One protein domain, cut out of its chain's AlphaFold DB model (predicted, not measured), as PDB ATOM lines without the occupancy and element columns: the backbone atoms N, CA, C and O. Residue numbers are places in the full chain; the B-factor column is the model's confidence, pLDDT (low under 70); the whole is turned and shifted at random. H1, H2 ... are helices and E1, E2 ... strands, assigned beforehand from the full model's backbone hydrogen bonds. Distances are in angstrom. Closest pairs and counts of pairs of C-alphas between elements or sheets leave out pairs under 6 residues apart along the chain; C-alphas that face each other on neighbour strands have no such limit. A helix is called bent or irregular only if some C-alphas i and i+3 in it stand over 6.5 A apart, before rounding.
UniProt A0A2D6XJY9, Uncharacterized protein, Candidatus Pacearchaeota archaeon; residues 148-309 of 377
ATOM      1  N   ASP A 148     -13.852 -10.709 -37.084       87.12
ATOM      2  CA  ASP A 148     -13.185  -9.544 -36.511       87.12
ATOM      3  C   ASP A 148     -12.229  -9.994 -35.403       87.12
ATOM      4  O   ASP A 148     -12.602 -10.784 -34.532       87.12
ATOM      5  N   TYR A 149     -10.998  -9.497 -35.461       86.94
ATOM      6  CA  TYR A 149      -9.919  -9.808 -34.534       86.94
ATOM      7  C   TYR A 149      -9.367  -8.533 -33.915       86.94
ATOM      8  O   TYR A 149      -9.189  -7.523 -34.599       86.94
ATOM      9  N   THR A 150      -9.027  -8.640 -32.635       86.12
ATOM     10  CA  THR A 150      -8.178  -7.694 -31.919       86.12
ATOM     11  C   THR A 150      -6.969  -8.477 -31.436       86.12
ATOM     12  O   THR A 150      -7.108  -9.370 -30.603       86.12
ATOM     13  N   GLU A 151      -5.798  -8.187 -31.999       85.38
ATOM     14  CA  GLU A 151      -4.565  -8.919 -31.706       85.38
ATOM     15  C   GLU A 151      -3.497  -7.991 -31.129       85.38
ATOM     16  O   GLU A 151      -3.331  -6.846 -31.569       85.38
ATOM     17  N   GLU A 152      -2.779  -8.514 -30.135       86.06
ATOM     18  CA  GLU A 152      -1.656  -7.848 -29.489       86.06
ATOM     19  C   GLU A 152      -0.343  -8.483 -29.919       86.06
ATOM     20  O   GLU A 152      -0.190  -9.705 -29.899       86.06
ATOM     21  N   TYR A 153       0.628  -7.639 -30.246       84.62
ATOM     22  CA  TYR A 153       1.908  -8.088 -30.763       84.62
ATOM     23  C   TYR A 153       3.094  -7.433 -30.069       84.62
ATOM     24  O   TYR A 153       3.067  -6.258 -29.689       84.62
ATOM     25  N   ASP A 154       4.168  -8.213 -29.968       84.44
ATOM     26  CA  ASP A 154       5.487  -7.731 -29.589       84.44
ATOM     27  C   ASP A 154       6.125  -6.993 -30.769       84.44
ATOM     28  O   ASP A 154       6.293  -7.525 -31.872       84.44
ATOM     29  N   GLY A 155       6.510  -5.747 -30.540       78.94
ATOM     30  CA  GLY A 155       7.225  -4.957 -31.517       78.94
ATOM     31  C   GLY A 155       8.701  -5.317 -31.569       78.94
ATOM     32  O   GLY A 155       9.425  -5.227 -30.580       78.94
ATOM     33  N   GLN A 156       9.170  -5.654 -32.769       79.25
ATOM     34  CA  GLN A 156      10.574  -5.993 -33.030       79.25
ATOM     35  C   GLN A 156      11.400  -4.819 -33.591       79.25
ATOM     36  O   GLN A 156      12.552  -5.004 -33.975       79.25
ATOM     37  N   GLY A 157      10.835  -3.610 -33.707       79.50
ATOM     38  CA  GLY A 157      11.518  -2.484 -34.369       79.50
ATOM     39  C   GLY A 157      11.437  -2.502 -35.904       79.50
ATOM     40  O   GLY A 157      11.899  -1.570 -36.561       79.50
ATOM     41  N   GLY A 158      10.874  -3.562 -36.494       81.88
ATOM     42  CA  GLY A 158      10.734  -3.722 -37.943       81.88
ATOM     43  C   GLY A 158       9.692  -2.783 -38.555       81.88
ATOM     44  O   GLY A 158       8.865  -2.210 -37.859       81.88
ATOM     45  N   GLN A 159       9.708  -2.629 -39.880       84.56
ATOM     46  CA  GLN A 159       8.707  -1.831 -40.613       84.56
ATOM     47  C   GLN A 159       7.497  -2.635 -41.089       84.56
ATOM     48  O   GLN A 159       6.537  -2.051 -41.587       84.56
ATOM     49  N   TYR A 160       7.558  -3.960 -40.965       84.81
ATOM     50  CA  TYR A 160       6.537  -4.875 -41.453       84.81
ATOM     51  C   TYR A 160       6.003  -5.712 -40.305       84.81
ATOM     52  O   TYR A 160       6.776  -6.162 -39.461       84.81
ATOM     53  N   HIS A 161       4.699  -5.948 -40.319       83.69
ATOM     54  CA  HIS A 161       4.038  -6.855 -39.399       83.69
ATOM     55  C   HIS A 161       3.015  -7.708 -40.155       83.69
ATOM     56  O   HIS A 161       2.380  -7.218 -41.092       83.69
ATOM     57  N   TYR A 162       2.889  -8.980 -39.780       84.06
ATOM     58  CA  TYR A 162       2.020  -9.951 -40.442       84.06
ATOM     59  C   TYR A 162       0.942 -10.387 -39.449       84.06
ATOM     60  O   TYR A 162       1.290 -11.051 -38.477       84.06
ATOM     61  N   PRO A 163      -0.328 -10.012 -39.675       84.25
ATOM     62  CA  PRO A 163      -1.432 -10.506 -38.867       84.25
ATOM     63  C   PRO A 163      -1.577 -12.028 -38.972       84.25
ATOM     64  O   PRO A 163      -1.316 -12.610 -40.032       84.25
ATOM     65  N   ASP A 164      -2.046 -12.668 -37.903       84.00
ATOM     66  CA  ASP A 164      -2.124 -14.130 -37.811       84.00
ATOM     67  C   ASP A 164      -3.165 -14.697 -38.790       84.00
ATOM     68  O   ASP A 164      -2.944 -15.726 -39.444       84.00
ATOM     69  N   ASN A 165      -4.290 -13.990 -38.941       83.00
ATOM     70  CA  ASN A 165      -5.458 -14.420 -39.702       83.00
ATOM     71  C   ASN A 165      -5.573 -13.684 -41.048       83.00
ATOM     72  O   ASN A 165      -6.429 -12.827 -41.270       83.00
ATOM     73  N   TRP A 166      -4.710 -14.041 -42.000       77.81
ATOM     74  CA  TRP A 166      -4.835 -13.601 -43.395       77.81
ATOM     75  C   TRP A 166      -5.929 -14.402 -44.138       77.81
ATOM     76  O   TRP A 166      -6.267 -15.500 -43.703       77.81
ATOM     77  N   PRO A 167      -6.472 -13.945 -45.281       84.12
ATOM     78  CA  PRO A 167      -6.343 -12.611 -45.866       84.12
ATOM     79  C   PRO A 167      -7.077 -11.555 -45.030       84.12
ATOM     80  O   PRO A 167      -8.157 -11.816 -44.516       84.12
ATOM     81  N   VAL A 168      -6.516 -10.350 -44.916       83.75
ATOM     82  CA  VAL A 168      -7.181  -9.239 -44.214       83.75
ATOM     83  C   VAL A 168      -7.952  -8.393 -45.216       83.75
ATOM     84  O   VAL A 168      -7.388  -7.893 -46.191       83.75
ATOM     85  N   SER A 169      -9.250  -8.236 -44.967       83.75
ATOM     86  CA  SER A 169     -10.154  -7.443 -45.805       83.75
ATOM     87  C   SER A 169     -10.157  -5.967 -45.410       83.75
ATOM     88  O   SER A 169     -10.238  -5.086 -46.267       83.75
ATOM     89  N   LYS A 170     -10.041  -5.692 -44.110       82.19
ATOM     90  CA  LYS A 170     -10.068  -4.350 -43.539       82.19
ATOM     91  C   LYS A 170      -9.245  -4.321 -42.261       82.19
ATOM     92  O   LYS A 170      -9.437  -5.164 -41.397       82.19
ATOM     93  N   VAL A 171      -8.392  -3.312 -42.121       83.81
ATOM     94  CA  VAL A 171      -7.786  -2.949 -40.833       83.81
ATOM     95  C   VAL A 171      -8.553  -1.738 -40.308       83.81
ATOM     96  O   VAL A 171      -8.630  -0.711 -40.987       83.81
ATOM     97  N   SER A 172      -9.182  -1.886 -39.147       85.69
ATOM     98  CA  SER A 172     -10.020  -0.860 -38.517       85.69
ATOM     99  C   SER A 172      -9.188   0.092 -37.663       85.69
ATOM    100  O   SER A 172      -9.387   1.305 -37.740       85.69
ATOM    101  N   ARG A 173      -8.225  -0.435 -36.900       83.12
ATOM    102  CA  ARG A 173      -7.381   0.355 -36.000       83.12
ATOM    103  C   ARG A 173      -5.986  -0.243 -35.903       83.12
ATOM    104  O   ARG A 173      -5.819  -1.457 -35.849       83.12
ATOM    105  N   LEU A 174      -4.994   0.640 -35.846       85.69
ATOM    106  CA  LEU A 174      -3.621   0.313 -35.482       85.69
ATOM    107  C   LEU A 174      -3.197   1.265 -34.369       85.69
ATOM    108  O   LEU A 174      -3.198   2.481 -34.578       85.69
ATOM    109  N   SER A 175      -2.808   0.723 -33.222       86.50
ATOM    110  CA  SER A 175      -2.311   1.506 -32.091       86.50
ATOM    111  C   SER A 175      -0.970   0.968 -31.600       86.50
ATOM    112  O   SER A 175      -0.703  -0.227 -31.698       86.50
ATOM    113  N   VAL A 176      -0.119   1.854 -31.083       84.69
ATOM    114  CA  VAL A 176       1.187   1.513 -30.504       84.69
ATOM    115  C   VAL A 176       1.373   2.143 -29.125       84.69
ATOM    116  O   VAL A 176       0.864   3.230 -28.845       84.69
ATOM    117  N   GLY A 177       2.143   1.462 -28.277       83.00
ATOM    118  CA  GLY A 177       2.437   1.857 -26.897       83.00
ATOM    119  C   GLY A 177       1.293   1.628 -25.899       83.00
ATOM    120  O   GLY A 177       0.120   1.622 -26.255       83.00
ATOM    121  N   ARG A 178       1.647   1.474 -24.620       85.00
ATOM    122  CA  ARG A 178       0.693   1.341 -23.506       85.00
ATOM    123  C   ARG A 178       0.535   2.667 -22.783       85.00
ATOM    124  O   ARG A 178       1.522   3.366 -22.556       85.00
ATOM    125  N   LEU A 179      -0.690   2.979 -22.384       87.50
ATOM    126  CA  LEU A 179      -1.014   4.131 -21.558       87.50
ATOM    127  C   LEU A 179      -1.712   3.671 -20.284       87.50
ATOM    128  O   LEU A 179      -2.703   2.954 -20.358       87.50
ATOM    129  N   ASN A 180      -1.240   4.129 -19.126       89.31
ATOM    130  CA  ASN A 180      -1.955   3.936 -17.866       89.31
ATOM    131  C   ASN A 180      -3.096   4.956 -17.796       89.31
ATOM    132  O   ASN A 180      -2.834   6.162 -17.801       89.31
ATOM    133  N   THR A 181      -4.343   4.495 -17.722       88.19
ATOM    134  CA  THR A 181      -5.519   5.383 -17.769       88.19
ATOM    135  C   THR A 181      -6.236   5.498 -16.433       88.19
ATOM    136  O   THR A 181      -6.726   6.582 -16.095       88.19
ATOM    137  N   LEU A 182      -6.221   4.431 -15.632       90.69
ATOM    138  CA  LEU A 182      -6.832   4.396 -14.307       90.69
ATOM    139  C   LEU A 182      -5.930   3.662 -13.311       90.69
ATOM    140  O   LEU A 182      -5.489   2.550 -13.582       90.69
ATOM    141  N   GLY A 183      -5.668   4.275 -12.157       92.50
ATOM    142  CA  GLY A 183      -5.067   3.592 -11.010       92.50
ATOM    143  C   GLY A 183      -6.152   3.148 -10.034       92.50
ATOM    144  O   GLY A 183      -6.971   3.972  -9.635       92.50
ATOM    145  N   VAL A 184      -6.158   1.880  -9.639       92.88
ATOM    146  CA  VAL A 184      -7.111   1.299  -8.683       92.88
ATOM    147  C   VAL A 184      -6.346   0.781  -7.476       92.88
ATOM    148  O   VAL A 184      -5.306   0.151  -7.635       92.88
ATOM    149  N   TRP A 185      -6.840   1.044  -6.273       93.62
ATOM    150  CA  TRP A 185      -6.254   0.516  -5.043       93.62
ATOM    151  C   TRP A 185      -7.341   0.194  -4.027       93.62
ATOM    152  O   TRP A 185      -8.431   0.768  -4.043       93.62
ATOM    153  N   CYS A 186      -7.020  -0.713  -3.116       90.94
ATOM    154  CA  CYS A 186      -7.824  -1.028  -1.950       90.94
ATOM    155  C   CYS A 186      -7.123  -0.483  -0.704       90.94
ATOM    156  O   CYS A 186      -5.989  -0.854  -0.399       90.94
ATOM    157  N   ASN A 187      -7.799   0.405   0.021       88.25
ATOM    158  CA  ASN A 187      -7.367   0.919   1.318       88.25
ATOM    159  C   ASN A 187      -8.350   0.458   2.401       88.25
ATOM    160  O   ASN A 187      -9.102   1.250   2.974       88.25
ATOM    161  N   SER A 188      -8.375  -0.850   2.640       83.31
ATOM    162  CA  SER A 188      -9.145  -1.449   3.725       83.31
ATOM    163  C   SER A 188      -8.241  -1.738   4.918       83.31
ATOM    164  O   SER A 188      -7.217  -2.405   4.791       83.31
ATOM    165  N   GLY A 189      -8.648  -1.277   6.104       78.81
ATOM    166  CA  GLY A 189      -7.952  -1.586   7.357       78.81
ATOM    167  C   GLY A 189      -8.148  -3.027   7.842       78.81
ATOM    168  O   GLY A 189      -7.519  -3.420   8.822       78.81
ATOM    169  N   THR A 190      -9.028  -3.800   7.197       82.19
ATOM    170  CA  THR A 190      -9.351  -5.189   7.564       82.19
ATOM    171  C   THR A 190      -8.918  -6.210   6.517       82.19
ATOM    172  O   THR A 190      -8.893  -7.400   6.827       82.19
ATOM    173  N   ALA A 191      -8.577  -5.769   5.302       85.19
ATOM    174  CA  ALA A 191      -8.174  -6.672   4.234       85.19
ATOM    175  C   ALA A 191      -6.751  -7.202   4.461       85.19
ATOM    176  O   ALA A 191      -5.826  -6.452   4.773       85.19
ATOM    177  N   THR A 192      -6.576  -8.508   4.284       86.94
ATOM    178  CA  THR A 192      -5.280  -9.199   4.307       86.94
ATOM    179  C   THR A 192      -4.690  -9.340   2.905       86.94
ATOM    180  O   THR A 192      -3.470  -9.419   2.760       86.94
ATOM    181  N   TYR A 193      -5.539  -9.328   1.877       88.62
ATOM    182  CA  TYR A 193      -5.165  -9.412   0.471       88.62
ATOM    183  C   TYR A 193      -6.172  -8.641  -0.391       88.62
ATOM    184  O   TYR A 193      -7.353  -8.588  -0.056       88.62
ATOM    185  N   ALA A 194      -5.703  -8.026  -1.478       91.44
ATOM    186  CA  ALA A 194      -6.571  -7.424  -2.482       91.44
ATOM    187  C   ALA A 194      -5.921  -7.479  -3.867       91.44
ATOM    188  O   ALA A 194      -4.735  -7.160  -4.010       91.44
ATOM    189  N   ASP A 195      -6.703  -7.824  -4.885       92.81
ATOM    190  CA  ASP A 195      -6.277  -7.865  -6.277       92.81
ATOM    191  C   ASP A 195      -7.316  -7.279  -7.240       92.81
ATOM    192  O   ASP A 195      -8.525  -7.283  -6.995       92.81
ATOM    193  N   VAL A 196      -6.796  -6.741  -8.340       93.12
ATOM    194  CA  VAL A 196      -7.562  -6.203  -9.462       93.12
ATOM    195  C   VAL A 196      -7.248  -7.036 -10.694       93.12
ATOM    196  O   VAL A 196      -6.077  -7.252 -11.019       93.12
ATOM    197  N   ARG A 197      -8.285  -7.457 -11.414       92.88
ATOM    198  CA  ARG A 197      -8.169  -8.204 -12.667       92.88
ATOM    199  C   ARG A 197      -9.097  -7.623 -13.729       92.88
ATOM    200  O   ARG A 197     -10.249  -7.326 -13.433       92.88
ATOM    201  N   SER A 198      -8.615  -7.522 -14.965       91.19
ATOM    202  CA  SER A 198      -9.411  -7.164 -16.150       91.19
ATOM    203  C   SER A 198      -9.387  -8.324 -17.144       91.19
ATOM    204  O   SER A 198      -8.314  -8.869 -17.404       91.19
ATOM    205  N   ASP A 199     -10.549  -8.710 -17.670       85.69
ATOM    206  CA  ASP A 199     -10.716  -9.757 -18.697       85.69
ATOM    207  C   ASP A 199     -11.244  -9.206 -20.041       85.69
ATOM    208  O   ASP A 199     -11.865  -9.929 -20.824       85.69
ATOM    209  N   GLY A 200     -11.094  -7.894 -20.251       79.44
ATOM    210  CA  GLY A 200     -11.540  -7.187 -21.454       79.44
ATOM    211  C   GLY A 200     -13.049  -6.922 -21.493       79.44
ATOM    212  O   GLY A 200     -13.510  -6.091 -22.271       79.44
ATOM    213  N   THR A 201     -13.835  -7.564 -20.621       84.69
ATOM    214  CA  THR A 201     -15.297  -7.389 -20.535       84.69
ATOM    215  C   THR A 201     -15.734  -6.841 -19.177       84.69
ATOM    216  O   THR A 201     -16.660  -6.029 -19.087       84.69
ATOM    217  N   ASN A 202     -15.070  -7.279 -18.115       89.75
ATOM    218  CA  ASN A 202     -15.353  -6.958 -16.733       89.75
ATOM    219  C   ASN A 202     -14.061  -6.620 -15.984       89.75
ATOM    220  O   ASN A 202     -12.986  -7.171 -16.234       89.75
ATOM    221  N   LEU A 203     -14.213  -5.747 -14.995       91.69
ATOM    222  CA  LEU A 203     -13.233  -5.530 -13.946       91.69
ATOM    223  C   LEU A 203     -13.656  -6.313 -12.708       91.69
ATOM    224  O   LEU A 203     -14.728  -6.074 -12.148       91.69
ATOM    225  N   THR A 204     -12.796  -7.218 -12.270       92.88
ATOM    226  CA  THR A 204     -12.981  -8.008 -11.059       92.88
ATOM    227  C   THR A 204     -12.112  -7.432  -9.952       92.88
ATOM    228  O   THR A 204     -10.894  -7.324 -10.096       92.88
ATOM    229  N   LEU A 205     -12.753  -7.061  -8.849       91.75
ATOM    230  CA  LEU A 205     -12.121  -6.557  -7.638       91.75
ATOM    231  C   LEU A 205     -12.302  -7.598  -6.541       91.75
ATOM    232  O   LEU A 205     -13.436  -7.878  -6.145       91.75
ATOM    233  N   THR A 206     -11.208  -8.159  -6.043       92.25
ATOM    234  CA  THR A 206     -11.252  -9.174  -4.987       92.25
ATOM    235  C   THR A 206     -10.481  -8.684  -3.779       92.25
ATOM    236  O   THR A 206      -9.376  -8.165  -3.913       92.25
ATOM    237  N   TYR A 207     -11.060  -8.827  -2.589       91.62
ATOM    238  CA  TYR A 207     -10.319  -8.669  -1.344       91.62
ATOM    239  C   TYR A 207     -10.680  -9.775  -0.356       91.62
ATOM    240  O   TYR A 207     -11.821 -10.235  -0.304       91.62
ATOM    241  N   ASP A 208      -9.695 -10.172   0.442       89.75
ATOM    242  CA  ASP A 208      -9.842 -11.134   1.526       89.75
ATOM    243  C   ASP A 208      -9.738 -10.410   2.863       89.75
ATOM    244  O   ASP A 208      -8.850  -9.580   3.065       89.75
ATOM    245  N   ASP A 209     -10.618 -10.744   3.799       87.06
ATOM    246  CA  ASP A 209     -10.530 -10.317   5.192       87.06
ATOM    247  C   ASP A 209     -10.790 -11.496   6.150       87.06
ATOM    248  O   ASP A 209     -10.874 -12.660   5.753       87.06
ATOM    249  N   SER A 210     -10.906 -11.216   7.451       82.88
ATOM    250  CA  SER A 210     -11.192 -12.241   8.467       82.88
ATOM    251  C   SER A 210     -12.544 -12.953   8.304       82.88
ATOM    252  O   SER A 210     -12.789 -13.952   8.981       82.88
ATOM    253  N   SER A 211     -13.441 -12.425   7.471       82.88
ATOM    254  CA  SER A 211     -14.768 -12.966   7.171       82.88
ATOM    255  C   SER A 211     -14.812 -13.756   5.857       82.88
ATOM    256  O   SER A 211     -15.803 -14.444   5.613       82.88
ATOM    257  N   GLY A 212     -13.738 -13.730   5.063       85.25
ATOM    258  CA  GLY A 212     -13.579 -14.505   3.834       85.25
ATOM    259  C   GLY A 212     -13.297 -13.632   2.611       85.25
ATOM    260  O   GLY A 212     -12.960 -12.456   2.725       85.25
ATOM    261  N   THR A 213     -13.429 -14.235   1.430       89.00
ATOM    262  CA  THR A 213     -13.199 -13.580   0.137       89.00
ATOM    263  C   THR A 213     -14.451 -12.854  -0.335       89.00
ATOM    264  O   THR A 213     -15.524 -13.454  -0.440       89.00
ATOM    265  N   THR A 214     -14.311 -11.576  -0.676       88.75
ATOM    266  CA  THR A 214     -15.352 -10.779  -1.329       88.75
ATOM    267  C   THR A 214     -14.900 -10.414  -2.736       88.75
ATOM    268  O   THR A 214     -13.816  -9.865  -2.920       88.75
ATOM    269  N   THR A 215     -15.756 -10.674  -3.723       90.50
ATOM    270  CA  THR A 215     -15.491 -10.366  -5.133       90.50
ATOM    271  C   THR A 215     -16.597  -9.479  -5.694       90.50
ATOM    272  O   THR A 215     -17.780  -9.805  -5.585       90.50
ATOM    273  N   ALA A 216     -16.215  -8.369  -6.318       90.88
ATOM    274  CA  ALA A 216     -17.102  -7.489  -7.064       90.88
ATOM    275  C   ALA A 216     -16.741  -7.525  -8.553       90.88
ATOM    276  O   ALA A 216     -15.599  -7.263  -8.922       90.88
ATOM    277  N   ASN A 217     -17.730  -7.814  -9.402       92.06
ATOM    278  CA  ASN A 217     -17.579  -7.813 -10.857       92.06
ATOM    279  C   ASN A 217     -18.280  -6.582 -11.435       92.06
ATOM    280  O   ASN A 217     -19.490  -6.412 -11.267       92.06
ATOM    281  N   ILE A 218     -17.525  -5.726 -12.116       91.25
ATOM    282  CA  ILE A 218     -18.008  -4.487 -12.724       91.25
ATOM    283  C   ILE A 218     -17.945  -4.644 -14.243       91.25
ATOM    284  O   ILE A 218     -16.863  -4.714 -14.816       91.25
ATOM    285  N   ALA A 219     -19.103  -4.682 -14.903       91.88
ATOM    286  CA  ALA A 219     -19.177  -4.844 -16.354       91.88
ATOM    287  C   ALA A 219     -18.876  -3.535 -17.102       91.88
ATOM    288  O   ALA A 219     -19.513  -2.506 -16.847       91.88
ATOM    289  N   TYR A 220     -17.969  -3.579 -18.083       89.12
ATOM    290  CA  TYR A 220     -17.613  -2.416 -18.907       89.12
ATOM    291  C   TYR A 220     -18.765  -1.933 -19.796       89.12
ATOM    292  O   TYR A 220     -18.874  -0.739 -20.068       89.12
ATOM    293  N   SER A 221     -19.682  -2.825 -20.182       87.81
ATOM    294  CA  SER A 221     -20.877  -2.479 -20.965       87.81
ATOM    295  C   SER A 221     -21.830  -1.521 -20.237       87.81
ATOM    296  O   SER A 221     -22.536  -0.752 -20.889       87.81
ATOM    297  N   THR A 222     -21.832  -1.533 -18.902       90.38
ATOM    298  CA  THR A 222     -22.641  -0.627 -18.070       90.38
ATOM    299  C   THR A 222     -21.925   0.700 -17.818       90.38
ATOM    300  O   THR A 222     -22.559   1.755 -17.802       90.38
ATOM    301  N   TYR A 223     -20.603   0.662 -17.639       90.19
ATOM    302  CA  TYR A 223     -19.768   1.829 -17.347       90.19
ATOM    303  C   TYR A 223     -18.821   2.077 -18.515       90.19
ATOM    304  O   TYR A 223     -17.666   1.668 -18.489       90.19
ATOM    305  N   THR A 224     -19.324   2.728 -19.560       90.88
ATOM    306  CA  THR A 224     -18.648   2.789 -20.865       90.88
ATOM    307  C   THR A 224     -17.431   3.715 -20.917       90.88
ATOM    308  O   THR A 224     -16.673   3.643 -21.880       90.88
ATOM    309  N   THR A 225     -17.225   4.581 -19.919       92.06
ATOM    310  CA  THR A 225     -16.110   5.546 -19.863       92.06
ATOM    311  C   THR A 225     -15.252   5.350 -18.617       92.06
ATOM    312  O   THR A 225     -15.753   4.912 -17.578       92.06
ATOM    313  N   ILE A 226     -13.965   5.715 -18.681       90.75
ATOM    314  CA  ILE A 226     -13.050   5.639 -17.527       90.75
ATOM    315  C   ILE A 226     -13.593   6.434 -16.330       90.75
ATOM    316  O   ILE A 226     -13.500   5.971 -15.195       90.75
ATOM    317  N   THR A 227     -14.217   7.593 -16.558       92.62
ATOM    318  CA  THR A 227     -14.862   8.376 -15.488       92.62
ATOM    319  C   THR A 227     -16.015   7.613 -14.832       92.62
ATOM    320  O   THR A 227     -16.114   7.594 -13.605       92.62
ATOM    321  N   ALA A 228     -16.880   6.970 -15.626       92.12
ATOM    322  CA  ALA A 228     -17.998   6.184 -15.104       92.12
ATOM    323  C   ALA A 228     -17.508   4.953 -14.326       92.12
ATOM    324  O   ALA A 228     -18.033   4.653 -13.253       92.12
ATOM    325  N   LEU A 229     -16.464   4.286 -14.824       90.56
ATOM    326  CA  LEU A 229     -15.833   3.156 -14.148       90.56
ATOM    327  C   LEU A 229     -15.191   3.579 -12.824       90.56
ATOM    328  O   LEU A 229     -15.431   2.949 -11.798       90.56
ATOM    329  N   ALA A 230     -14.435   4.680 -12.811       92.31
ATOM    330  CA  ALA A 230     -13.823   5.212 -11.596       92.31
ATOM    331  C   ALA A 230     -14.874   5.563 -10.532       92.31
ATOM    332  O   ALA A 230     -14.689   5.262  -9.352       92.31
ATOM    333  N   ALA A 231     -15.999   6.161 -10.940       92.38
ATOM    334  CA  ALA A 231     -17.114   6.450 -10.043       92.38
ATOM    335  C   ALA A 231     -17.712   5.170  -9.439       92.38
ATOM    336  O   ALA A 231     -17.960   5.127  -8.234       92.38
ATOM    337  N   GLN A 232     -17.879   4.116 -10.242       93.56
ATOM    338  CA  GLN A 232     -18.387   2.838  -9.751       93.56
ATOM    339  C   GLN A 232     -17.414   2.138  -8.797       93.56
ATOM    340  O   GLN A 232     -17.843   1.580  -7.786       93.56
ATOM    341  N   ILE A 233     -16.108   2.185  -9.069       92.06
ATOM    342  CA  ILE A 233     -15.092   1.619  -8.171       92.06
ATOM    343  C   ILE A 233     -15.132   2.342  -6.822       92.06
ATOM    344  O   ILE A 233     -15.200   1.690  -5.787       92.06
ATOM    345  N   ASN A 234     -15.199   3.677  -6.825       92.06
ATOM    346  CA  ASN A 234     -15.328   4.472  -5.599       92.06
ATOM    347  C   ASN A 234     -16.647   4.217  -4.839       92.06
ATOM    348  O   ASN A 234     -16.730   4.489  -3.644       92.06
ATOM    349  N   ALA A 235     -17.686   3.719  -5.520       90.50
ATOM    350  CA  ALA A 235     -18.947   3.305  -4.905       90.50
ATOM    351  C   ALA A 235     -18.929   1.847  -4.408       90.50
ATOM    352  O   ALA A 235     -19.846   1.427  -3.699       90.50
ATOM    353  N   THR A 236     -17.911   1.065  -4.773       88.94
ATOM    354  CA  THR A 236     -17.789  -0.341  -4.382       88.94
ATOM    355  C   THR A 236     -17.360  -0.441  -2.918       88.94
ATOM    356  O   THR A 236     -16.399   0.188  -2.480       88.94
ATOM    357  N   ALA A 237     -18.084  -1.245  -2.137       80.88
ATOM    358  CA  ALA A 237     -17.744  -1.494  -0.738       80.88
ATOM    359  C   ALA A 237     -16.403  -2.242  -0.604       80.88
ATOM    360  O   ALA A 237     -15.979  -2.931  -1.526       80.88
ATOM    361  N   GLY A 238     -15.753  -2.138   0.558       79.12
ATOM    362  CA  GLY A 238     -14.482  -2.832   0.819       79.12
ATOM    363  C   GLY A 238     -13.232  -1.959   0.698       79.12
ATOM    364  O   GLY A 238     -12.132  -2.488   0.677       79.12
ATOM    365  N   GLY A 239     -13.378  -0.629   0.653       86.06
ATOM    366  CA  GLY A 239     -12.241   0.302   0.669       86.06
ATOM    367  C   GLY A 239     -11.579   0.519  -0.694       86.06
ATOM    368  O   GLY A 239     -10.462   1.032  -0.745       86.06
ATOM    369  N   TRP A 240     -12.253   0.144  -1.782       91.94
ATOM    370  CA  TRP A 240     -11.795   0.396  -3.144       91.94
ATOM    371  C   TRP A 240     -11.850   1.877  -3.495       91.94
ATOM    372  O   TRP A 240     -12.814   2.578  -3.186       91.94
ATOM    373  N   ALA A 241     -10.812   2.342  -4.175       92.44
ATOM    374  CA  ALA A 241     -10.737   3.686  -4.703       92.44
ATOM    375  C   ALA A 241     -10.031   3.700  -6.063       92.44
ATOM    376  O   ALA A 241      -9.229   2.821  -6.389       92.44
ATOM    377  N   ALA A 242     -10.363   4.706  -6.869       93.75
ATOM    378  CA  ALA A 242      -9.844   4.878  -8.217       93.75
ATOM    379  C   ALA A 242      -9.339   6.306  -8.470       93.75
ATOM    380  O   ALA A 242      -9.917   7.292  -8.008       93.75
ATOM    381  N   LEU A 243      -8.259   6.410  -9.249       91.94
ATOM    382  CA  LEU A 243      -7.549   7.635  -9.601       91.94
ATOM    383  C   LEU A 243      -7.518   7.738 -11.122       91.94
ATOM    384  O   LEU A 243      -6.786   7.003 -11.789       91.94
ATOM    385  N   GLY A 244      -8.301   8.668 -11.663       87.50
ATOM    386  CA  GLY A 244      -8.266   8.991 -13.086       87.50
ATOM    387  C   GLY A 244      -6.961   9.692 -13.457       87.50
ATOM    388  O   GLY A 244      -6.598  10.691 -12.839       87.50
ATOM    389  N   LEU A 245      -6.277   9.207 -14.495       87.50
ATOM    390  CA  LEU A 245      -4.996   9.756 -14.961       87.50
ATOM    391  C   LEU A 245      -5.152  10.773 -16.109       87.50
ATOM    392  O   LEU A 245      -4.231  10.975 -16.892       87.50
ATOM    393  N   GLY A 246      -6.317  11.424 -16.210       81.38
ATOM    394  CA  GLY A 246      -6.594  12.460 -17.218       81.38
ATOM    395  C   GLY A 246      -7.240  11.966 -18.520       81.38
ATOM    396  O   GLY A 246      -7.402  12.758 -19.441       81.38
ATOM    397  N   TYR A 247      -7.659  10.698 -18.581       85.38
ATOM    398  CA  TYR A 247      -8.259  10.059 -19.766       85.38
ATOM    399  C   TYR A 247      -9.725   9.659 -19.539       85.38
ATOM    400  O   TYR A 247     -10.166   8.588 -19.939       85.38
ATOM    401  N   GLY A 248     -10.484  10.510 -18.844       82.06
ATOM    402  CA  GLY A 248     -11.826  10.184 -18.346       82.06
ATOM    403  C   GLY A 248     -12.856   9.795 -19.417       82.06
ATOM    404  O   GLY A 248     -13.741   8.987 -19.138       82.06
ATOM    405  N   ASP A 249     -12.721  10.334 -20.630       87.62
ATOM    406  CA  ASP A 249     -13.635  10.083 -21.755       87.62
ATOM    407  C   ASP A 249     -13.271   8.834 -22.572       87.62
ATOM    408  O   ASP A 249     -13.984   8.477 -23.509       87.62
ATOM    409  N   TYR A 250     -12.158   8.169 -22.248       86.88
ATOM    410  CA  TYR A 250     -11.728   6.977 -22.973       86.88
ATOM    411  C   TYR A 250     -12.696   5.829 -22.682       86.88
ATOM    412  O   TYR A 250     -13.258   5.730 -21.585       86.88
ATOM    413  N   LEU A 251     -12.915   4.975 -23.680       88.88
ATOM    414  CA  LEU A 251     -13.859   3.869 -23.571       88.88
ATOM    415  C   LEU A 251     -13.279   2.763 -22.695       88.88
ATOM    416  O   LEU A 251     -12.124   2.390 -22.862       88.88
ATOM    417  N   THR A 252     -14.079   2.186 -21.804       87.12
ATOM    418  CA  THR A 252     -13.651   1.041 -20.977       87.12
ATOM    419  C   THR A 252     -13.446  -0.240 -21.780       87.12
ATOM    420  O   THR A 252     -12.680  -1.094 -21.358       87.12
ATOM    421  N   ALA A 253     -14.054  -0.342 -22.965       84.31
ATOM    422  CA  ALA A 253     -13.843  -1.450 -23.897       84.31
ATOM    423  C   ALA A 253     -12.401  -1.539 -24.438       84.31
ATOM    424  O   ALA A 253     -11.988  -2.598 -24.892       84.31
ATOM    425  N   ASP A 254     -11.631  -0.446 -24.368       85.62
ATOM    426  CA  ASP A 254     -10.222  -0.411 -24.784       85.62
ATOM    427  C   ASP A 254      -9.264  -0.796 -23.633       85.62
ATOM    428  O   ASP A 254      -8.047  -0.654 -23.768       85.62
ATOM    429  N   ILE A 255      -9.779  -1.164 -22.450       87.50
ATOM    430  CA  ILE A 255      -8.947  -1.602 -21.319       87.50
ATOM    431  C   ILE A 255      -8.346  -2.966 -21.636       87.50
ATOM    432  O   ILE A 255      -9.061  -3.922 -21.916       87.50
ATOM    433  N   LEU A 256      -7.021  -3.034 -21.550       86.50
ATOM    434  CA  LEU A 256      -6.265  -4.256 -21.769       86.50
ATOM    435  C   LEU A 256      -6.518  -5.268 -20.654       86.50
ATOM    436  O   LEU A 256      -6.798  -4.912 -19.501       86.50
ATOM    437  N   ASP A 257      -6.345  -6.538 -20.996       87.81
ATOM    438  CA  ASP A 257      -6.372  -7.615 -20.021       87.81
ATOM    439  C   ASP A 257      -5.256  -7.412 -18.997       87.81
ATOM    440  O   ASP A 257      -4.079  -7.228 -19.324       87.81
ATOM    441  N   LEU A 258      -5.644  -7.443 -17.727       87.31
ATOM    442  CA  LEU A 258      -4.733  -7.318 -16.603       87.31
ATOM    443  C   LEU A 258      -4.882  -8.591 -15.769       87.31
ATOM    444  O   LEU A 258      -5.952  -8.792 -15.183       87.31
ATOM    445  N   PRO A 259      -3.856  -9.464 -15.694       87.75
ATOM    446  CA  PRO A 259      -3.883 -10.577 -14.753       87.75
ATOM    447  C   PRO A 259      -3.979 -10.044 -13.321       87.75
ATOM    448  O   PRO A 259      -3.640  -8.888 -13.075       87.75
ATOM    449  N   ALA A 260      -4.413 -10.890 -12.382       88.94
ATOM    450  CA  ALA A 260      -4.597 -10.503 -10.982       88.94
ATOM    451  C   ALA A 260      -3.377  -9.732 -10.448       88.94
ATOM    452  O   ALA A 260      -2.273 -10.275 -10.326       88.94
ATOM    453  N   SER A 261      -3.583  -8.444 -10.191       90.44
ATOM    454  CA  SER A 261      -2.550  -7.502  -9.788       90.44
ATOM    455  C   SER A 261      -2.803  -7.082  -8.353       90.44
ATOM    456  O   SER A 261      -3.897  -6.626  -8.020       90.44
ATOM    457  N   TYR A 262      -1.798  -7.259  -7.499       91.19
ATOM    458  CA  TYR A 262      -1.884  -6.878  -6.096       91.19
ATOM    459  C   TYR A 262      -2.166  -5.378  -5.960       91.19
ATOM    460  O   TYR A 262      -1.519  -4.557  -6.607       91.19
ATOM    461  N   SER A 263      -3.145  -5.029  -5.129       90.19
ATOM    462  CA  SER A 263      -3.691  -3.668  -5.044       90.19
ATOM    463  C   SER A 263      -3.990  -3.207  -3.615       90.19
ATOM    464  O   SER A 263      -4.626  -2.174  -3.406       90.19
ATOM    465  N   LEU A 264      -3.544  -3.954  -2.599       90.75
ATOM    466  CA  LEU A 264      -3.712  -3.544  -1.206       90.75
ATOM    467  C   LEU A 264      -2.672  -2.473  -0.863       90.75
ATOM    468  O   LEU A 264      -1.476  -2.751  -0.813       90.75
ATOM    469  N   ASN A 265      -3.134  -1.249  -0.606       87.94
ATOM    470  CA  ASN A 265      -2.299  -0.064  -0.366       87.94
ATOM    471  C   ASN A 265      -1.308   0.266  -1.503       87.94
ATOM    472  O   ASN A 265      -0.377   1.048  -1.304       87.94
ATOM    473  N   GLU A 266      -1.522  -0.295  -2.693       89.81
ATOM    474  CA  GLU A 266      -0.704  -0.093  -3.886       89.81
ATOM    475  C   GLU A 266      -1.611   0.082  -5.110       89.81
ATOM    476  O   GLU A 266      -2.719  -0.449  -5.162       89.81
ATOM    477  N   TYR A 267      -1.156   0.868  -6.087       90.19
ATOM    478  CA  TYR A 267      -1.915   1.126  -7.306       90.19
ATOM    479  C   TYR A 267      -1.741  -0.010  -8.316       90.19
ATOM    480  O   TYR A 267      -0.652  -0.205  -8.855       90.19
ATOM    481  N   ALA A 268      -2.842  -0.667  -8.666       91.44
ATOM    482  CA  ALA A 268      -2.959  -1.447  -9.888       91.44
ATOM    483  C   ALA A 268      -3.362  -0.515 -11.042       91.44
ATOM    484  O   ALA A 268      -4.417   0.123 -11.005       91.44
ATOM    485  N   TYR A 269      -2.517  -0.408 -12.068       91.25
ATOM    486  CA  TYR A 269      -2.786   0.445 -13.226       91.25
ATOM    487  C   TYR A 269      -3.477  -0.341 -14.339       91.25
ATOM    488  O   TYR A 269      -2.899  -1.272 -14.899       91.25
ATOM    489  N   LEU A 270      -4.683   0.087 -14.705       89.44
ATOM    490  CA  LEU A 270      -5.356  -0.361 -15.918       89.44
ATOM    491  C   LEU A 270      -4.761   0.372 -17.120       89.44
ATOM    492  O   LEU A 270      -4.602   1.601 -17.112       89.44
ATOM    493  N   GLN A 271      -4.404  -0.405 -18.138       89.12
ATOM    494  CA  GLN A 271      -3.715   0.078 -19.327       89.12
ATOM    495  C   GLN A 271      -4.647   0.063 -20.537       89.12
ATOM    496  O   GLN A 271      -5.548  -0.766 -20.614       89.12
ATOM    497  N   GLN A 272      -4.413   0.973 -21.480       87.25
ATOM    498  CA  GLN A 272      -5.096   1.052 -22.774       87.25
ATOM    499  C   GLN A 272      -4.073   1.287 -23.896       87.25
ATOM    500  O   GLN A 272      -2.973   1.790 -23.618       87.25
ATOM    501  N   PRO A 273      -4.402   0.977 -25.163       84.94
ATOM    502  CA  PRO A 273      -3.570   1.349 -26.305       84.94
ATOM    503  C   PRO A 273      -3.382   2.873 -26.376       84.94
ATOM    504  O   PRO A 273      -4.352   3.631 -26.363       84.94
ATOM    505  N   TYR A 274      -2.133   3.342 -26.444       80.62
ATOM    506  CA  TYR A 274      -1.807   4.762 -26.274       80.62
ATOM    507  C   TYR A 274      -2.023   5.598 -27.539       80.62
ATOM    508  O   TYR A 274      -2.768   6.578 -27.525       80.62
ATOM    509  N   GLN A 275      -1.330   5.257 -28.628       78.81
ATOM    510  CA  GLN A 275      -1.266   6.098 -29.822       78.81
ATOM    511  C   GLN A 275      -1.764   5.354 -31.044       78.81
ATOM    512  O   GLN A 275      -1.100   4.450 -31.543       78.81
ATOM    513  N   SER A 276      -2.902   5.790 -31.579       80.81
ATOM    514  CA  SER A 276      -3.331   5.348 -32.900       80.81
ATOM    515  C   SER A 276      -2.388   5.903 -33.967       80.81
ATOM    516  O   SER A 276      -2.160   7.110 -34.066       80.81
ATOM    517  N   VAL A 277      -1.816   5.005 -34.762       80.56
ATOM    518  CA  VAL A 277      -0.843   5.346 -35.798       80.56
ATOM    519  C   VAL A 277      -1.585   5.659 -37.090       80.56
ATOM    520  O   VAL A 277      -2.450   4.903 -37.528       80.56
ATOM    521  N   SER A 278      -1.222   6.768 -37.734       73.06
ATOM    522  CA  SER A 278      -1.712   7.138 -39.066       73.06
ATOM    523  C   SER A 278      -0.612   6.964 -40.119       73.06
ATOM    524  O   SER A 278       0.575   6.957 -39.800       73.06
ATOM    525  N   GLY A 279      -0.996   6.785 -41.387       76.50
ATOM    526  CA  GLY A 279      -0.039   6.628 -42.493       76.50
ATOM    527  C   GLY A 279       0.520   5.213 -42.680       76.50
ATOM    528  O   GLY A 279       1.485   5.034 -43.426       76.50
ATOM    529  N   TRP A 280      -0.088   4.209 -42.044       81.31
ATOM    530  CA  TRP A 280       0.152   2.807 -42.372       81.31
ATOM    531  C   TRP A 280      -0.398   2.469 -43.761       81.31
ATOM    532  O   TRP A 280      -1.325   3.107 -44.265       81.31
ATOM    533  N   ARG A 281       0.196   1.463 -44.403       83.19
ATOM    534  CA  ARG A 281      -0.290   0.899 -45.662       83.19
ATOM    535  C   ARG A 281      -0.495  -0.594 -45.499       83.19
ATOM    536  O   ARG A 281       0.365  -1.287 -44.961       83.19
ATOM    537  N   TRP A 282      -1.629  -1.065 -45.992       82.62
ATOM    538  CA  TRP A 282      -1.891  -2.485 -46.144       82.62
ATOM    539  C   TRP A 282      -1.371  -2.949 -47.506       82.62
ATOM    540  O   TRP A 282      -1.792  -2.435 -48.543       82.62
ATOM    541  N   ASP A 283      -0.434  -3.891 -47.497       81.19
ATOM    542  CA  ASP A 283       0.078  -4.562 -48.690       81.19
ATOM    543  C   ASP A 283      -0.713  -5.866 -48.864       81.19
ATOM    544  O   ASP A 283      -0.372  -6.901 -48.284       81.19
ATOM    545  N   ALA A 284      -1.817  -5.781 -49.612       72.44
ATOM    546  CA  ALA A 284      -2.754  -6.888 -49.810       72.44
ATOM    547  C   ALA A 284      -2.122  -8.087 -50.534       72.44
ATOM    548  O   ALA A 284      -2.483  -9.223 -50.239       72.44
ATOM    549  N   ASP A 285      -1.145  -7.846 -51.415       72.44
ATOM    550  CA  ASP A 285      -0.477  -8.901 -52.188       72.44
ATOM    551  C   ASP A 285       0.391  -9.800 -51.301       72.44
ATOM    552  O   ASP A 285       0.594 -10.977 -51.597       72.44
ATOM    553  N   LYS A 286       0.924  -9.245 -50.205       71.56
ATOM    554  CA  LYS A 286       1.824  -9.946 -49.277       71.56
ATOM    555  C   LYS A 286       1.232 -10.159 -47.886       71.56
ATOM    556  O   LYS A 286       1.926 -10.691 -47.024       71.56
ATOM    557  N   GLY A 287      -0.012  -9.733 -47.662       76.38
ATOM    558  CA  GLY A 287      -0.716  -9.893 -46.390       76.38
ATOM    559  C   GLY A 287      -0.014  -9.216 -45.213       76.38
ATOM    560  O   GLY A 287      -0.001  -9.768 -44.117       76.38
ATOM    561  N   ARG A 288       0.617  -8.057 -45.437       81.94
ATOM    562  CA  ARG A 288       1.452  -7.397 -44.425       81.94
ATOM    563  C   ARG A 288       1.102  -5.935 -44.240       81.94
ATOM    564  O   ARG A 288       0.826  -5.201 -45.189       81.94
ATOM    565  N   LEU A 289       1.194  -5.504 -42.993       84.56
ATOM    566  CA  LEU A 289       1.077  -4.116 -42.602       84.56
ATOM    567  C   LEU A 289       2.455  -3.459 -42.683       84.56
ATOM    568  O   LEU A 289       3.432  -3.993 -42.157       84.56
ATOM    569  N   TRP A 290       2.530  -2.297 -43.324       86.25
ATOM    570  CA  TRP A 290       3.745  -1.493 -43.395       86.25
ATOM    571  C   TRP A 290       3.543  -0.118 -42.772       86.25
ATOM    572  O   TRP A 290       2.555   0.563 -43.066       86.25
ATOM    573  N   ILE A 291       4.521   0.319 -41.976       84.19
ATOM    574  CA  ILE A 291       4.597   1.690 -41.465       84.19
ATOM    575  C   ILE A 291       5.953   2.337 -41.777       84.19
ATOM    576  O   ILE A 291       6.995   1.718 -41.544       84.19
ATOM    577  N   PRO A 292       5.972   3.602 -42.250       80.94
ATOM    578  CA  PRO A 292       7.217   4.295 -42.585       80.94
ATOM    579  C   PRO A 292       8.186   4.428 -41.402       80.94
ATOM    580  O   PRO A 292       9.396   4.296 -41.575       80.94
ATOM    581  N   SER A 293       7.658   4.687 -40.202       78.69
ATOM    582  CA  SER A 293       8.439   4.941 -38.984       78.69
ATOM    583  C   SER A 293       9.017   3.683 -38.336       78.69
ATOM    584  O   SER A 293       9.871   3.803 -37.464       78.69
ATOM    585  N   GLY A 294       8.563   2.494 -38.744       80.81
ATOM    586  CA  GLY A 294       8.809   1.260 -38.000       80.81
ATOM    587  C   GLY A 294       7.893   1.107 -36.786       80.81
ATOM    588  O   GLY A 294       7.369   2.089 -36.251       80.81
ATOM    589  N   PHE A 295       7.669  -0.143 -36.382       82.25
ATOM    590  CA  PHE A 295       6.941  -0.483 -35.164       82.25
ATOM    591  C   PHE A 295       7.856  -0.246 -33.969       82.25
ATOM    592  O   PHE A 295       9.022  -0.631 -34.000       82.25
ATOM    593  N   SER A 296       7.350   0.383 -32.910       79.31
ATOM    594  CA  SER A 296       8.125   0.578 -31.682       79.31
ATOM    595  C   SER A 296       8.567  -0.769 -31.119       79.31
ATOM    596  O   SER A 296       7.747  -1.675 -31.014       79.31
ATOM    597  N   ALA A 297       9.836  -0.912 -30.730       81.12
ATOM    598  CA  ALA A 297      10.289  -2.125 -30.058       81.12
ATOM    599  C   ALA A 297       9.692  -2.212 -28.641       81.12
ATOM    600  O   ALA A 297       9.691  -1.215 -27.917       81.12
ATOM    601  N   GLY A 298       9.168  -3.375 -28.251       80.62
ATOM    602  CA  GLY A 298       8.576  -3.587 -26.929       80.62
ATOM    603  C   GLY A 298       7.699  -4.836 -26.853       80.62
ATOM    604  O   GLY A 298       7.422  -5.472 -27.862       80.62
ATOM    605  N   THR A 299       7.272  -5.185 -25.644       78.38
ATOM    606  CA  THR A 299       6.385  -6.329 -25.389       78.38
ATOM    607  C   THR A 299       4.925  -5.899 -25.457       78.38
ATOM    608  O   THR A 299       4.565  -4.923 -24.791       78.38
ATOM    609  N   GLN A 300       4.108  -6.623 -26.224       79.31
ATOM    610  CA  GLN A 300       2.664  -6.441 -26.389       79.31
ATOM    611  C   GLN A 300       2.296  -4.959 -26.496       79.31
ATOM    612  O   GLN A 300       1.547  -4.404 -25.685       79.31
ATOM    613  N   ASN A 301       2.962  -4.285 -27.428       81.81
ATOM    614  CA  ASN A 301       2.931  -2.837 -27.584       81.81
ATOM    615  C   ASN A 301       2.362  -2.405 -28.937       81.81
ATOM    616  O   ASN A 301       2.413  -1.216 -29.252       81.81
ATOM    617  N   ILE A 302       1.862  -3.351 -29.729       84.31
ATOM    618  CA  ILE A 302       1.179  -3.127 -30.997       84.31
ATOM    619  C   ILE A 302      -0.201  -3.766 -30.880       84.31
ATOM    620  O   ILE A 302      -0.294  -4.951 -30.577       84.31
ATOM    621  N   TRP A 303      -1.247  -2.997 -31.172       86.94
ATOM    622  CA  TRP A 303      -2.623  -3.484 -31.261       86.94
ATOM    623  C   TRP A 303      -3.132  -3.300 -32.672       86.94
ATOM    624  O   TRP A 303      -3.042  -2.198 -33.231       86.94
ATOM    625  N   ILE A 304      -3.686  -4.369 -33.227       86.50
ATOM    626  CA  ILE A 304      -4.280  -4.367 -34.557       86.50
ATOM    627  C   ILE A 304      -5.706  -4.888 -34.440       86.50
ATOM    628  O   ILE A 304      -5.929  -6.031 -34.055       86.50
ATOM    629  N   GLU A 305      -6.663  -4.042 -34.807       88.38
ATOM    630  CA  GLU A 305      -8.061  -4.432 -34.979       88.38
ATOM    631  C   GLU A 305      -8.325  -4.599 -36.474       88.38
ATOM    632  O   GLU A 305      -8.178  -3.643 -37.251       88.38
ATOM    633  N   TYR A 306      -8.698  -5.799 -36.911       88.88
ATOM    634  CA  TYR A 306      -8.888  -6.097 -38.328       88.88
ATOM    635  C   TYR A 306      -9.910  -7.206 -38.577       88.88
ATOM    636  O   TYR A 306     -10.157  -8.059 -37.734       88.88
ATOM    637  N   THR A 307     -10.480  -7.207 -39.778       88.44
ATOM    638  CA  THR A 307     -11.360  -8.268 -40.267       88.44
ATOM    639  C   THR A 307     -10.547  -9.211 -41.154       88.44
ATOM    640  O   THR A 307     -10.195  -8.865 -42.293       88.44
ATOM    641  N   GLY A 308     -10.213 -10.382 -40.614       85.38
ATOM    642  CA  GLY A 308      -9.335 -11.385 -41.219       85.38
ATOM    643  C   GLY A 308     -10.074 -12.655 -41.626       85.38
ATOM    644  O   GLY A 308     -11.066 -13.019 -41.006       85.38
ATOM    645  N   GLY A 309      -9.592 -13.331 -42.666       86.19
ATOM    646  CA  GLY A 309     -10.149 -14.574 -43.196       86.19
ATOM    647  C   GLY A 309     -10.842 -14.418 -44.552       86.19
ATOM    648  O   GLY A 309     -10.988 -13.337 -45.123       86.19
TER     649      GLY A 309
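AT A GLANCE: This is residues 148 to 309 of the 377 residues of an uncharacterized protein of Candidatus Pacearchaeota archaeon (UniProt A0A2D6XJY9). Picture a rod of two lobes joined by the long, bent strand E2, with E8 beside it where the lobes meet. In the larger lobe the far part of E2 with E6 and E8 is partly face to face with the sheet E5 E4 E3 E7, a splayed sandwich with H1 covering E6; in the smaller lobe E1, E11 and the first part of E2 make a sheet, with the small hairpin E9 E10 at the rod's end. The 162 printed residues hold one named helix and eleven named strands, in the order E1 E2 E3 E4 E5 H1 E6 E7 E8 E9 E10 E11, mostly strand by class. The whole is only just loose, close to compact, with a radius of gyration of the C-alphas of 18.3 A and spans of 61 by 28 by 27 A.

HOW THE PARTS SIT: Start at E2, residues 168 to 186, which bends by 63 degrees at residue 177 in a strongly twisted, branched, antiparallel sheet. On one side of it find E11, residues 298 to 308, with N 175 and O 303 2.9 A apart, and E6, residues 240 to 244, with N 185 and O 241 3.0 A apart. On the other side is E8, residues 268 to 276, with N 181 and O 270 3.0 A apart. The edge strand E1, residues 148 to 155, lies on one side of E11 and E2 on the other side; look at N 151 of E1 and O 304 of E11, 3.0 A apart. H1, residues 226 to 235, is on this sheet at a height of 7.5 A, over E6 and along it at 18 degrees on the local plane; their closest C-alphas are Asn 234 and Ala 241, 4.7 A. Every O i to N i+4 pair of H1 is within hydrogen-bond range. The second sheet runs E5, residues 212 to 219, E4, residues 202 to 209, E3, residues 193 to 198, and E7, residues 258 to 262, antiparallel throughout. E3 E4 E5 is a meander, each strand the antiparallel neighbour of the one before; look at N 205 and O 216, 2.9 A, N 197 and O 204, 2.9 A, and, for E7, N 196 and O 261, 2.9 A. The closest C-alphas of E3 and E8 are Val 196 and Ala 268, 6.6 A. H1 only grazes this sheet, with residues 229 to 233. E9, residues 281 to 283, and E10, residues 288 to 290, form a hairpin, with N 281 and O 290 2.9 A apart.

IN THESE COORDINATES: Find C-alpha 168 at (-7.181, -9.239, -44.214); E2 runs 43.1 A from there to C-alpha 186 at (-7.824, -1.028, -1.950). E11 is 24.2 A long, E8 24.0 A, E5 23.1 A, E4 22.7 A, E1 21.5 A and H1 14.1 A.

THE WHOLE: The C-alphas farthest apart are Ser 210 and Asp 285, 61.7 A. The printed part has no cut; the long links are E1 to E2 and E6 to E7. Mean pLDDT of the printed part is 86.2, and no printed residue is under 70.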